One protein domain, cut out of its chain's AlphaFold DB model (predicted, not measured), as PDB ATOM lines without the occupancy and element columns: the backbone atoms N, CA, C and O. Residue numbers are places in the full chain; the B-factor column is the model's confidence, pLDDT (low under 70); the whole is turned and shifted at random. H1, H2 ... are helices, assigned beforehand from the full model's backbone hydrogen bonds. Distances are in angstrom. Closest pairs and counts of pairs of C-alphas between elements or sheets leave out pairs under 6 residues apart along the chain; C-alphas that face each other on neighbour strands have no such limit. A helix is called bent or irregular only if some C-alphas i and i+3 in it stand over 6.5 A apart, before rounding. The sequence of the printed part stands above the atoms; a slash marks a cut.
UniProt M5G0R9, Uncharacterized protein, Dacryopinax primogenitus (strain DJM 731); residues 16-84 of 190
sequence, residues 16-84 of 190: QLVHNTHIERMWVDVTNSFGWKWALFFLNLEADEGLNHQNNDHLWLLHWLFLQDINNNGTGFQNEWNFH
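AT A GLANCE: This is residues 16 to 84 of the 190 residues of an uncharacterized protein of Dacryopinax primogenitus (strain DJM 731) (UniProt M5G0R9). What shape do these atoms make? Two long helices, each with a bend, make a loose, open pair: H1 runs out, a short link turns the chain, and H2 folds back with few close contacts to H1. What is it built of? The 69 printed residues hold two named helices, H1 then H2, and no named strand; the class is all helix. How large is it? It is loose, with a radius of gyration of the C-alphas of 15.0 A, and only just elongated, spanning 41 by 27 by 19 A.

HOW THE PARTS SIT: Are the helices straight? By their hydrogen bonds H1, residues 21 to 48, and H2, residues 56 to 83, were each assigned as one helix, but both are bent: C-alphas 33 and 36 are 7.2 A apart, C-alphas 65 and 68 7.4 A. Arms H1a, residues 21 to 33, and H1b, residues 36 to 48, stand at a steep tilt of 52 degrees; H2a, residues 56 to 65, and H2b, residues 68 to 83, at a steep 56 degrees. Which arms come near each other? H1a and H2b are close but not clearly touching, opposite ways at a steep tilt of 54 degrees; their closest C-alphas, Ser 33 and Phe 77, are 6.9 A apart. H1b and H2b are also close but not clearly touching, opposite ways at a shallow tilt of 24 degrees, with closest C-alphas Trp 38 and Ile 70 7.8 A apart. H2a is apart from H1a and H1b. In all four arms every O i to N i+4 pair is within hydrogen-bond range.

IN THESE COORDINATES: Where does H1 lie? H1a begins at C-alpha 21 (52.280, -34.865, 274.408) and is 18.2 A long; H1b is 18.0 A long. Where does H2 lie? H2a is 14.2 A long, and H2b, 22.5 A, ends at C-alpha 83 (72.385, -37.358, 278.157).

THE WHOLE: What is farthest apart? The C-alphas of Gln 16 and Glu 49, 43.9 A. Is anything cut or uncertain? The printed part has no cut, the link from H1 to H2 is short, and pLDDT is under 70 at residues 16 to 22.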
ATOM      1  N   GLN A  16      47.196 -30.958 266.464       48.31
ATOM      2  CA  GLN A  16      46.282 -31.846 267.204       48.31
ATOM      3  C   GLN A  16      46.881 -32.120 268.591       48.31
ATOM      4  O   GLN A  16      48.060 -32.438 268.666       48.31
ATOM      5  N   LEU A  17      46.081 -32.072 269.662       54.16
ATOM      6  CA  LEU A  17      46.521 -32.238 271.064       54.16
ATOM      7  C   LEU A  17      47.430 -33.465 271.308       54.16
ATOM      8  O   LEU A  17      48.332 -33.415 272.134       54.16
ATOM      9  N   VAL A  18      47.263 -34.538 270.528       52.00
ATOM     10  CA  VAL A  18      48.135 -35.734 270.540       52.00
ATOM     11  C   VAL A  18      49.590 -35.478 270.111       52.00
ATOM     12  O   VAL A  18      50.463 -36.282 270.414       52.00
ATOM     13  N   HIS A  19      49.877 -34.371 269.427       52.16
ATOM     14  CA  HIS A  19      51.225 -33.983 269.001       52.16
ATOM     15  C   HIS A  19      51.950 -33.122 270.047       52.16
ATOM     16  O   HIS A  19      53.169 -32.991 269.977       52.16
ATOM     17  N   ASN A  20      51.240 -32.578 271.043       63.72
ATOM     18  CA  ASN A  20      51.849 -31.789 272.120       63.72
ATOM     19  C   ASN A  20      52.325 -32.653 273.301       63.72
ATOM     20  O   ASN A  20      52.992 -32.168 274.210       63.72
ATOM     21  N   THR A  21      52.021 -33.953 273.287       66.00
ATOM     22  CA  THR A  21      52.280 -34.865 274.408       66.00
ATOM     23  C   THR A  21      53.749 -34.904 274.828       66.00
ATOM     24  O   THR A  21      54.044 -35.059 276.011       66.00
ATOM     25  N   HIS A  22      54.686 -34.742 273.889       69.69
ATOM     26  CA  HIS A  22      56.110 -34.728 274.220       69.69
ATOM     27  C   HIS A  22      56.523 -33.445 274.957       69.69
ATOM     28  O   HIS A  22      57.233 -33.520 275.956       69.69
ATOM     29  N   ILE A  23      56.032 -32.284 274.511       74.44
ATOM     30  CA  ILE A  23      56.283 -30.990 275.162       74.44
ATOM     31  C   ILE A  23      55.616 -30.956 276.542       74.44
ATOM     32  O   ILE A  23      56.238 -30.537 277.511       74.44
ATOM     33  N   GLU A  24      54.387 -31.461 276.663       83.00
ATOM     34  CA  GLU A  24      53.679 -31.553 277.948       83.00
ATOM     35  C   GLU A  24      54.423 -32.442 278.947       83.00
ATOM     36  O   GLU A  24      54.585 -32.072 280.109       83.00
ATOM     37  N   ARG A  25      54.921 -33.601 278.498       83.50
ATOM     38  CA  ARG A  25      55.690 -34.510 279.355       83.50
ATOM     39  C   ARG A  25      57.027 -33.897 279.767       83.50
ATOM     40  O   ARG A  25      57.358 -33.923 280.946       83.50
ATOM     41  N   MET A  26      57.719 -33.252 278.829       85.50
ATOM     42  CA  MET A  26      58.938 -32.500 279.121       85.50
ATOM     43  C   MET A  26      58.683 -31.377 280.134       85.50
ATOM     44  O   MET A  26      59.493 -31.170 281.032       85.50
ATOM     45  N   TRP A  27      57.553 -30.672 280.043       86.50
ATOM     46  CA  TRP A  27      57.208 -29.620 281.000       86.50
ATOM     47  C   TRP A  27      56.991 -30.159 282.419       86.50
ATOM     48  O   TRP A  27      57.402 -29.527 283.398       86.50
ATOM     49  N   VAL A  28      56.395 -31.348 282.547       90.38
ATOM     50  CA  VAL A  28      56.289 -32.048 283.836       90.38
ATOM     51  C   VAL A  28      57.678 -32.370 284.390       90.38
ATOM     52  O   VAL A  28      57.928 -32.128 285.571       90.38
ATOM     53  N   ASP A  29      58.598 -32.846 283.552       91.25
ATOM     54  CA  ASP A  29      59.964 -33.178 283.967       91.25
ATOM     55  C   ASP A  29      60.763 -31.927 284.385       91.25
ATOM     56  O   ASP A  29      61.404 -31.935 285.435       91.25
ATOM     57  N   VAL A  30      60.644 -30.814 283.647       91.75
ATOM     58  CA  VAL A  30      61.216 -29.497 284.012       91.75
ATOM     59  C   VAL A  30      60.702 -29.033 285.375       91.75
ATOM     60  O   VAL A  30      61.477 -28.631 286.252       91.75
ATOM     61  N   THR A  31      59.381 -29.106 285.562       92.38
ATOM     62  CA  THR A  31      58.726 -28.685 286.803       92.38
ATOM     63  C   THR A  31      59.202 -29.532 287.977       92.38
ATOM     64  O   THR A  31      59.542 -28.986 289.023       92.38
ATOM     65  N   ASN A  32      59.291 -30.851 287.806       92.00
ATOM     66  CA  ASN A  32      59.746 -31.758 288.859       92.00
ATOM     67  C   ASN A  32      61.250 -31.648 289.144       92.00
ATOM     68  O   ASN A  32      61.657 -31.863 290.282       92.00
ATOM     69  N   SER A  33      62.068 -31.327 288.139       91.62
ATOM     70  CA  SER A  33      63.523 -31.235 288.285       91.62
ATOM     71  C   SER A  33      63.940 -30.012 289.103       91.62
ATOM     72  O   SER A  33      64.506 -30.153 290.187       91.62
ATOM     73  N   PHE A  34      63.641 -28.804 288.615       92.38
ATOM     74  CA  PHE A  34      64.072 -27.569 289.278       92.38
ATOM     75  C   PHE A  34      62.956 -26.537 289.444       92.38
ATOM     76  O   PHE A  34      63.043 -25.705 290.349       92.38
ATOM     77  N   GLY A  35      61.894 -26.592 288.632       92.62
ATOM     78  CA  GLY A  35      60.812 -25.604 288.679       92.62
ATOM     79  C   GLY A  35      60.111 -25.548 290.040       92.62
ATOM     80  O   GLY A  35      59.950 -24.474 290.616       92.62
ATOM     81  N   TRP A  36      59.765 -26.708 290.606       93.88
ATOM     82  CA  TRP A  36      59.075 -26.807 291.893       93.88
ATOM     83  C   TRP A  36      59.907 -26.260 293.054       93.88
ATOM     84  O   TRP A  36      59.373 -25.591 293.936       93.88
ATOM     85  N   LYS A  37      61.226 -26.494 293.038       94.88
ATOM     86  CA  LYS A  37      62.153 -25.974 294.053       94.88
ATOM     87  C   LYS A  37      62.100 -24.447 294.117       94.88
ATOM     88  O   LYS A  37      61.970 -23.891 295.203       94.88
ATOM     89  N   TRP A  38      62.189 -23.782 292.966       94.94
ATOM     90  CA  TRP A  38      62.145 -22.321 292.895       94.94
ATOM     91  C   TRP A  38      60.759 -21.764 293.202       94.94
ATOM     92  O   TRP A  38      60.651 -20.786 293.936       94.94
ATOM     93  N   ALA A  39      59.699 -22.417 292.719       93.31
ATOM     94  CA  ALA A  39      58.330 -22.035 293.053       93.31
ATOM     95  C   ALA A  39      58.093 -22.076 294.571       93.31
ATOM     96  O   ALA A  39      57.613 -21.104 295.146       93.31
ATOM     97  N   LEU A  40      58.493 -23.164 295.234       95.19
ATOM     98  CA  LEU A  40      58.373 -23.299 296.684       95.19
ATOM     99  C   LEU A  40      59.217 -22.255 297.427       95.19
ATOM    100  O   LEU A  40      58.752 -21.678 298.403       95.19
ATOM    101  N   PHE A  41      60.437 -21.993 296.957       94.62
ATOM    102  CA  PHE A  41      61.305 -20.976 297.543       94.62
ATOM    103  C   PHE A  41      60.658 -19.583 297.513       94.62
ATOM    104  O   PHE A  41      60.588 -18.927 298.550       94.62
ATOM    105  N   PHE A  42      60.116 -19.155 296.368       94.31
ATOM    106  CA  PHE A  42      59.457 -17.850 296.262       94.31
ATOM    107  C   PHE A  42      58.133 -17.781 297.030       94.31
ATOM    108  O   PHE A  42      57.848 -16.748 297.628       94.31
ATOM    109  N   LEU A  43      57.365 -18.873 297.085       94.12
ATOM    110  CA  LEU A  43      56.156 -18.941 297.912       94.12
ATOM    111  C   LEU A  43      56.471 -18.781 299.404       94.12
ATOM    112  O   LEU A  43      55.741 -18.093 300.111       94.12
ATOM    113  N   ASN A  44      57.571 -19.367 299.882       94.94
ATOM    114  CA  ASN A  44      58.004 -19.185 301.267       94.94
ATOM    115  C   ASN A  44      58.456 -17.739 301.527       94.94
ATOM    116  O   ASN A  44      58.107 -17.170 302.554       94.94
ATOM    117  N   LEU A  45      59.163 -17.107 300.582       93.81
ATOM    118  CA  LEU A  45      59.519 -15.686 300.698       93.81
ATOM    119  C   LEU A  45      58.283 -14.772 300.736       93.81
ATOM    120  O   LEU A  45      58.284 -13.758 301.432       93.81
ATOM    121  N   GLU A  46      57.226 -15.113 300.000       94.06
ATOM    122  CA  GLU A  46      55.954 -14.381 300.036       94.06
ATOM    123  C   GLU A  46      55.225 -14.567 301.371       94.06
ATOM    124  O   GLU A  46      54.709 -13.597 301.927       94.06
ATOM    125  N   ALA A  47      55.215 -15.788 301.908       93.56
ATOM    126  CA  ALA A  47      54.517 -16.108 303.147       93.56
ATOM    127  C   ALA A  47      55.219 -15.565 304.404       93.56
ATOM    128  O   ALA A  47      54.547 -15.020 305.282       93.56
ATOM    129  N   ASP A  48      56.546 -15.699 304.481       93.25
ATOM    130  CA  ASP A  48      57.307 -15.477 305.717       93.25
ATOM    131  C   ASP A  48      58.130 -14.175 305.700       93.25
ATOM    132  O   ASP A  48      58.292 -13.540 306.741       93.25
ATOM    133  N   GLU A  49      58.603 -13.737 304.527       90.44
ATOM    134  CA  GLU A  49      59.577 -12.635 304.390       90.44
ATOM    135  C   GLU A  49      58.992 -11.374 303.719       90.44
ATOM    136  O   GLU A  49      59.697 -10.394 303.470       90.44
ATOM    137  N   GLY A  50      57.686 -11.364 303.429       90.62
ATOM    138  CA  GLY A  50      56.979 -10.190 302.904       90.62
ATOM    139  C   GLY A  50      57.286  -9.854 301.440       90.62
ATOM    140  O   GLY A  50      57.125  -8.702 301.020       90.62
ATOM    141  N   LEU A  51      57.723 -10.834 300.643       92.00
ATOM    142  CA  LEU A  51      57.897 -10.659 299.203       92.00
ATOM    143  C   LEU A  51      56.553 -10.306 298.539       92.00
ATOM    144  O   LEU A  51      55.630 -11.110 298.516       92.00
ATOM    145  N   ASN A  52      56.458  -9.117 297.938       91.06
ATOM    146  CA  ASN A  52      55.307  -8.701 297.141       91.06
ATOM    147  C   ASN A  52      55.569  -8.913 295.640       91.06
ATOM    148  O   ASN A  52      56.329  -8.160 295.032       91.06
ATOM    149  N   HIS A  53      54.888  -9.887 295.030       85.94
ATOM    150  CA  HIS A  53      55.012 -10.202 293.601       85.94
ATOM    151  C   HIS A  53      54.489  -9.098 292.662       85.94
ATOM    152  O   HIS A  53      54.793  -9.119 291.473       85.94
ATOM    153  N   GLN A  54      53.698  -8.138 293.161       88.56
ATOM    154  CA  GLN A  54      53.239  -6.982 292.376       88.56
ATOM    155  C   GLN A  54      54.202  -5.793 292.438       88.56
ATOM    156  O   GLN A  54      53.986  -4.798 291.748       88.56
ATOM    157  N   ASN A  55      55.246  -5.865 293.270       88.38
ATOM    158  CA  ASN A  55      56.248  -4.814 293.353       88.38
ATOM    159  C   ASN A  55      57.402  -5.095 292.377       88.38
ATOM    160  O   ASN A  55      58.172  -6.038 292.570       88.38
ATOM    161  N   ASN A  56      57.557  -4.239 291.364       88.50
ATOM    162  CA  ASN A  56      58.630  -4.350 290.372       88.50
ATOM    163  C   ASN A  56      60.031  -4.312 290.999       88.50
ATOM    164  O   ASN A  56      60.921  -4.997 290.506       88.50
ATOM    165  N   ASP A  57      60.217  -3.593 292.107       89.12
ATOM    166  CA  ASP A  57      61.511  -3.511 292.794       89.12
ATOM    167  C   ASP A  57      61.901  -4.861 293.412       89.12
ATOM    168  O   ASP A  57      63.065  -5.265 293.388       89.12
ATOM    169  N   HIS A  58      60.913  -5.595 293.937       90.19
ATOM    170  CA  HIS A  58      61.124  -6.932 294.489       90.19
ATOM    171  C   HIS A  58      61.425  -7.929 293.367       90.19
ATOM    172  O   HIS A  58      62.350  -8.728 293.493       90.19
ATOM    173  N   LEU A  59      60.694  -7.853 292.248       89.94
ATOM    174  CA  LEU A  59      60.959  -8.679 291.066       89.94
ATOM    175  C   LEU A  59      62.364  -8.424 290.506       89.94
ATOM    176  O   LEU A  59      63.079  -9.377 290.193       89.94
ATOM    177  N   TRP A  60      62.784  -7.157 290.440       90.75
ATOM    178  CA  TRP A  60      64.143  -6.791 290.055       90.75
ATOM    179  C   TRP A  60      65.186  -7.429 290.965       90.75
ATOM    180  O   TRP A  60      66.122  -8.057 290.470       90.75
ATOM    181  N   LEU A  61      65.007  -7.322 292.284       89.75
ATOM    182  CA  LEU A  61      65.953  -7.882 293.242       89.75
ATOM    183  C   LEU A  61      66.048  -9.408 293.113       89.75
ATOM    184  O   LEU A  61      67.148  -9.955 293.122       89.75
ATOM    185  N   LEU A  62      64.917 -10.098 292.938       91.75
ATOM    186  CA  LEU A  62      64.903 -11.544 292.715       91.75
ATOM    187  C   LEU A  62      65.623 -11.934 291.422       91.75
ATOM    188  O   LEU A  62      66.381 -12.903 291.419       91.75
ATOM    189  N   HIS A  63      65.412 -11.186 290.337       90.25
ATOM    190  CA  HIS A  63      66.131 -11.412 289.085       90.25
ATOM    191  C   HIS A  63      67.634 -11.196 289.277       90.25
ATOM    192  O   HIS A  63      68.435 -12.017 288.843       90.25
ATOM    193  N   TRP A  64      68.028 -10.123 289.959       88.75
ATOM    194  CA  TRP A  64      69.434  -9.821 290.196       88.75
ATOM    195  C   TRP A  64      70.129 -10.891 291.055       88.75
ATOM    196  O   TRP A  64      71.257 -11.269 290.753       88.75
ATOM    197  N   LEU A  65      69.446 -11.416 292.077       90.31
ATOM    198  CA  LEU A  65      69.992 -12.434 292.980       90.31
ATOM    199  C   LEU A  65      70.006 -13.840 292.371       90.31
ATOM    200  O   LEU A  65      71.008 -14.537 292.459       90.31
ATOM    201  N   PHE A  66      68.883 -14.275 291.798       91.62
ATOM    202  CA  PHE A  66      68.627 -15.700 291.575       91.62
ATOM    203  C   PHE A  66      68.507 -16.092 290.104       91.62
ATOM    204  O   PHE A  66      68.499 -17.284 289.799       91.62
ATOM    205  N   LEU A  67      68.427 -15.141 289.164       90.81
ATOM    206  CA  LEU A  67      68.238 -15.480 287.748       90.81
ATOM    207  C   LEU A  67      69.407 -16.298 287.195       90.81
ATOM    208  O   LEU A  67      69.194 -17.253 286.449       90.81
ATOM    209  N   GLN A  68      70.639 -15.959 287.585       90.62
ATOM    210  CA  GLN A  68      71.814 -16.729 287.186       90.62
ATOM    211  C   GLN A  68      71.736 -18.167 287.709       90.62
ATOM    212  O   GLN A  68      71.983 -19.108 286.954       90.62
ATOM    213  N   ASP A  69      71.330 -18.354 288.963       92.94
ATOM    214  CA  ASP A  69      71.181 -19.683 289.547       92.94
ATOM    215  C   ASP A  69      70.063 -20.477 288.874       92.94
ATOM    216  O   ASP A  69      70.256 -21.649 288.553       92.94
ATOM    217  N   ILE A  70      68.913 -19.859 288.596       92.19
ATOM    218  CA  ILE A  70      67.813 -20.492 287.856       92.19
ATOM    219  C   ILE A  70      68.298 -20.954 286.477       92.19
ATOM    220  O   ILE A  70      68.082 -22.110 286.113       92.19
ATOM    221  N   ASN A  71      69.019 -20.099 285.746       91.69
ATOM    222  CA  ASN A  71      69.583 -20.438 284.437       91.69
ATOM    223  C   ASN A  71      70.612 -21.574 284.523       91.69
ATOM    224  O   ASN A  71      70.628 -22.464 283.667       91.69
ATOM    225  N   ASN A  72      71.433 -21.596 285.574       91.94
ATOM    226  CA  ASN A  72      72.370 -22.688 285.830       91.94
ATOM    227  C   ASN A  72      71.633 -24.005 286.111       91.94
ATOM    228  O   ASN A  72      72.011 -25.039 285.564       91.94
ATOM    229  N   ASN A  73      70.555 -23.981 286.906       92.62
ATOM    230  CA  ASN A  73      69.719 -25.164 287.147       92.62
ATOM    231  C   ASN A  73      69.046 -25.638 285.846       92.62
ATOM    232  O   ASN A  73      69.035 -26.836 285.575       92.62
ATOM    233  N   GLY A  74      68.553 -24.718 285.010       92.50
ATOM    234  CA  GLY A  74      67.988 -25.040 283.697       92.50
ATOM    235  C   GLY A  74      69.008 -25.664 282.742       92.50
ATOM    236  O   GLY A  74      68.715 -26.661 282.087       92.50
ATOM    237  N   THR A  75      70.235 -25.138 282.717       92.25
ATOM    238  CA  THR A  75      71.349 -25.708 281.941       92.25
ATOM    239  C   THR A  75      71.741 -27.092 282.468       92.25
ATOM    240  O   THR A  75      71.997 -28.011 281.689       92.25
ATOM    241  N   GLY A  76      71.758 -27.270 283.792       91.06
ATOM    242  CA  GLY A  76      71.973 -28.564 284.441       91.06
ATOM    243  C   GLY A  76      70.929 -29.590 284.010       91.06
ATOM    244  O   GLY A  76      71.290 -30.635 283.473       91.06
ATOM    245  N   PHE A  77      69.646 -29.239 284.131       92.38
ATOM    246  CA  PHE A  77      68.541 -30.073 283.664       92.38
ATOM    247  C   PHE A  77      68.661 -30.406 282.176       92.38
ATOM    248  O   PHE A  77      68.505 -31.562 281.804       92.38
ATOM    249  N   GLN A  78      68.971 -29.430 281.316       91.12
ATOM    250  CA  GLN A  78      69.135 -29.671 279.883       91.12
ATOM    251  C   GLN A  78      70.207 -30.733 279.610       91.12
ATOM    252  O   GLN A  78      69.986 -31.637 278.805       91.12
ATOM    253  N   ASN A  79      71.357 -30.644 280.278       91.00
ATOM    254  CA  ASN A  79      72.432 -31.618 280.120       91.00
ATOM    255  C   ASN A  79      72.025 -32.996 280.654       91.00
ATOM    256  O   ASN A  79      72.169 -33.993 279.948       91.00
ATOM    257  N   GLU A  80      71.478 -33.059 281.867       90.94
ATOM    258  CA  GLU A  80      71.002 -34.312 282.459       90.94
ATOM    259  C   GLU A  80      69.950 -34.975 281.571       90.94
ATOM    260  O   GLU A  80      70.058 -36.157 281.252       90.94
ATOM    261  N   TRP A  81      68.976 -34.203 281.096       89.81
ATOM    262  CA  TRP A  81      67.912 -34.699 280.243       89.81
ATOM    263  C   TRP A  81      68.430 -35.135 278.874       89.81
ATOM    264  O   TRP A  81      68.070 -36.207 278.407       89.81
ATOM    265  N   ASN A  82      69.322 -34.388 278.230       89.50
ATOM    266  CA  ASN A  82      69.817 -34.767 276.905       89.50
ATOM    267  C   ASN A  82      70.716 -36.012 276.920       89.50
ATOM    268  O   ASN A  82      70.752 -36.739 275.925       89.50
ATOM    269  N   PHE A  83      71.411 -36.270 278.032       91.88
ATOM    270  CA  PHE A  83      72.385 -37.358 278.157       91.88
ATOM    271  C   PHE A  83      71.940 -38.513 279.065       91.88
ATOM    272  O   PHE A  83      72.694 -39.474 279.227       91.88
ATOM    273  N   HIS A  84      70.730 -38.480 279.638       89.00
ATOM    274  CA  HIS A  84      70.238 -39.616 280.418       89.00
ATOM    275  C   HIS A  84      70.006 -40.844 279.534       89.00
ATOM    276  O   HIS A  84      69.581 -40.759 278.382       89.00
TER     277      HIS A  84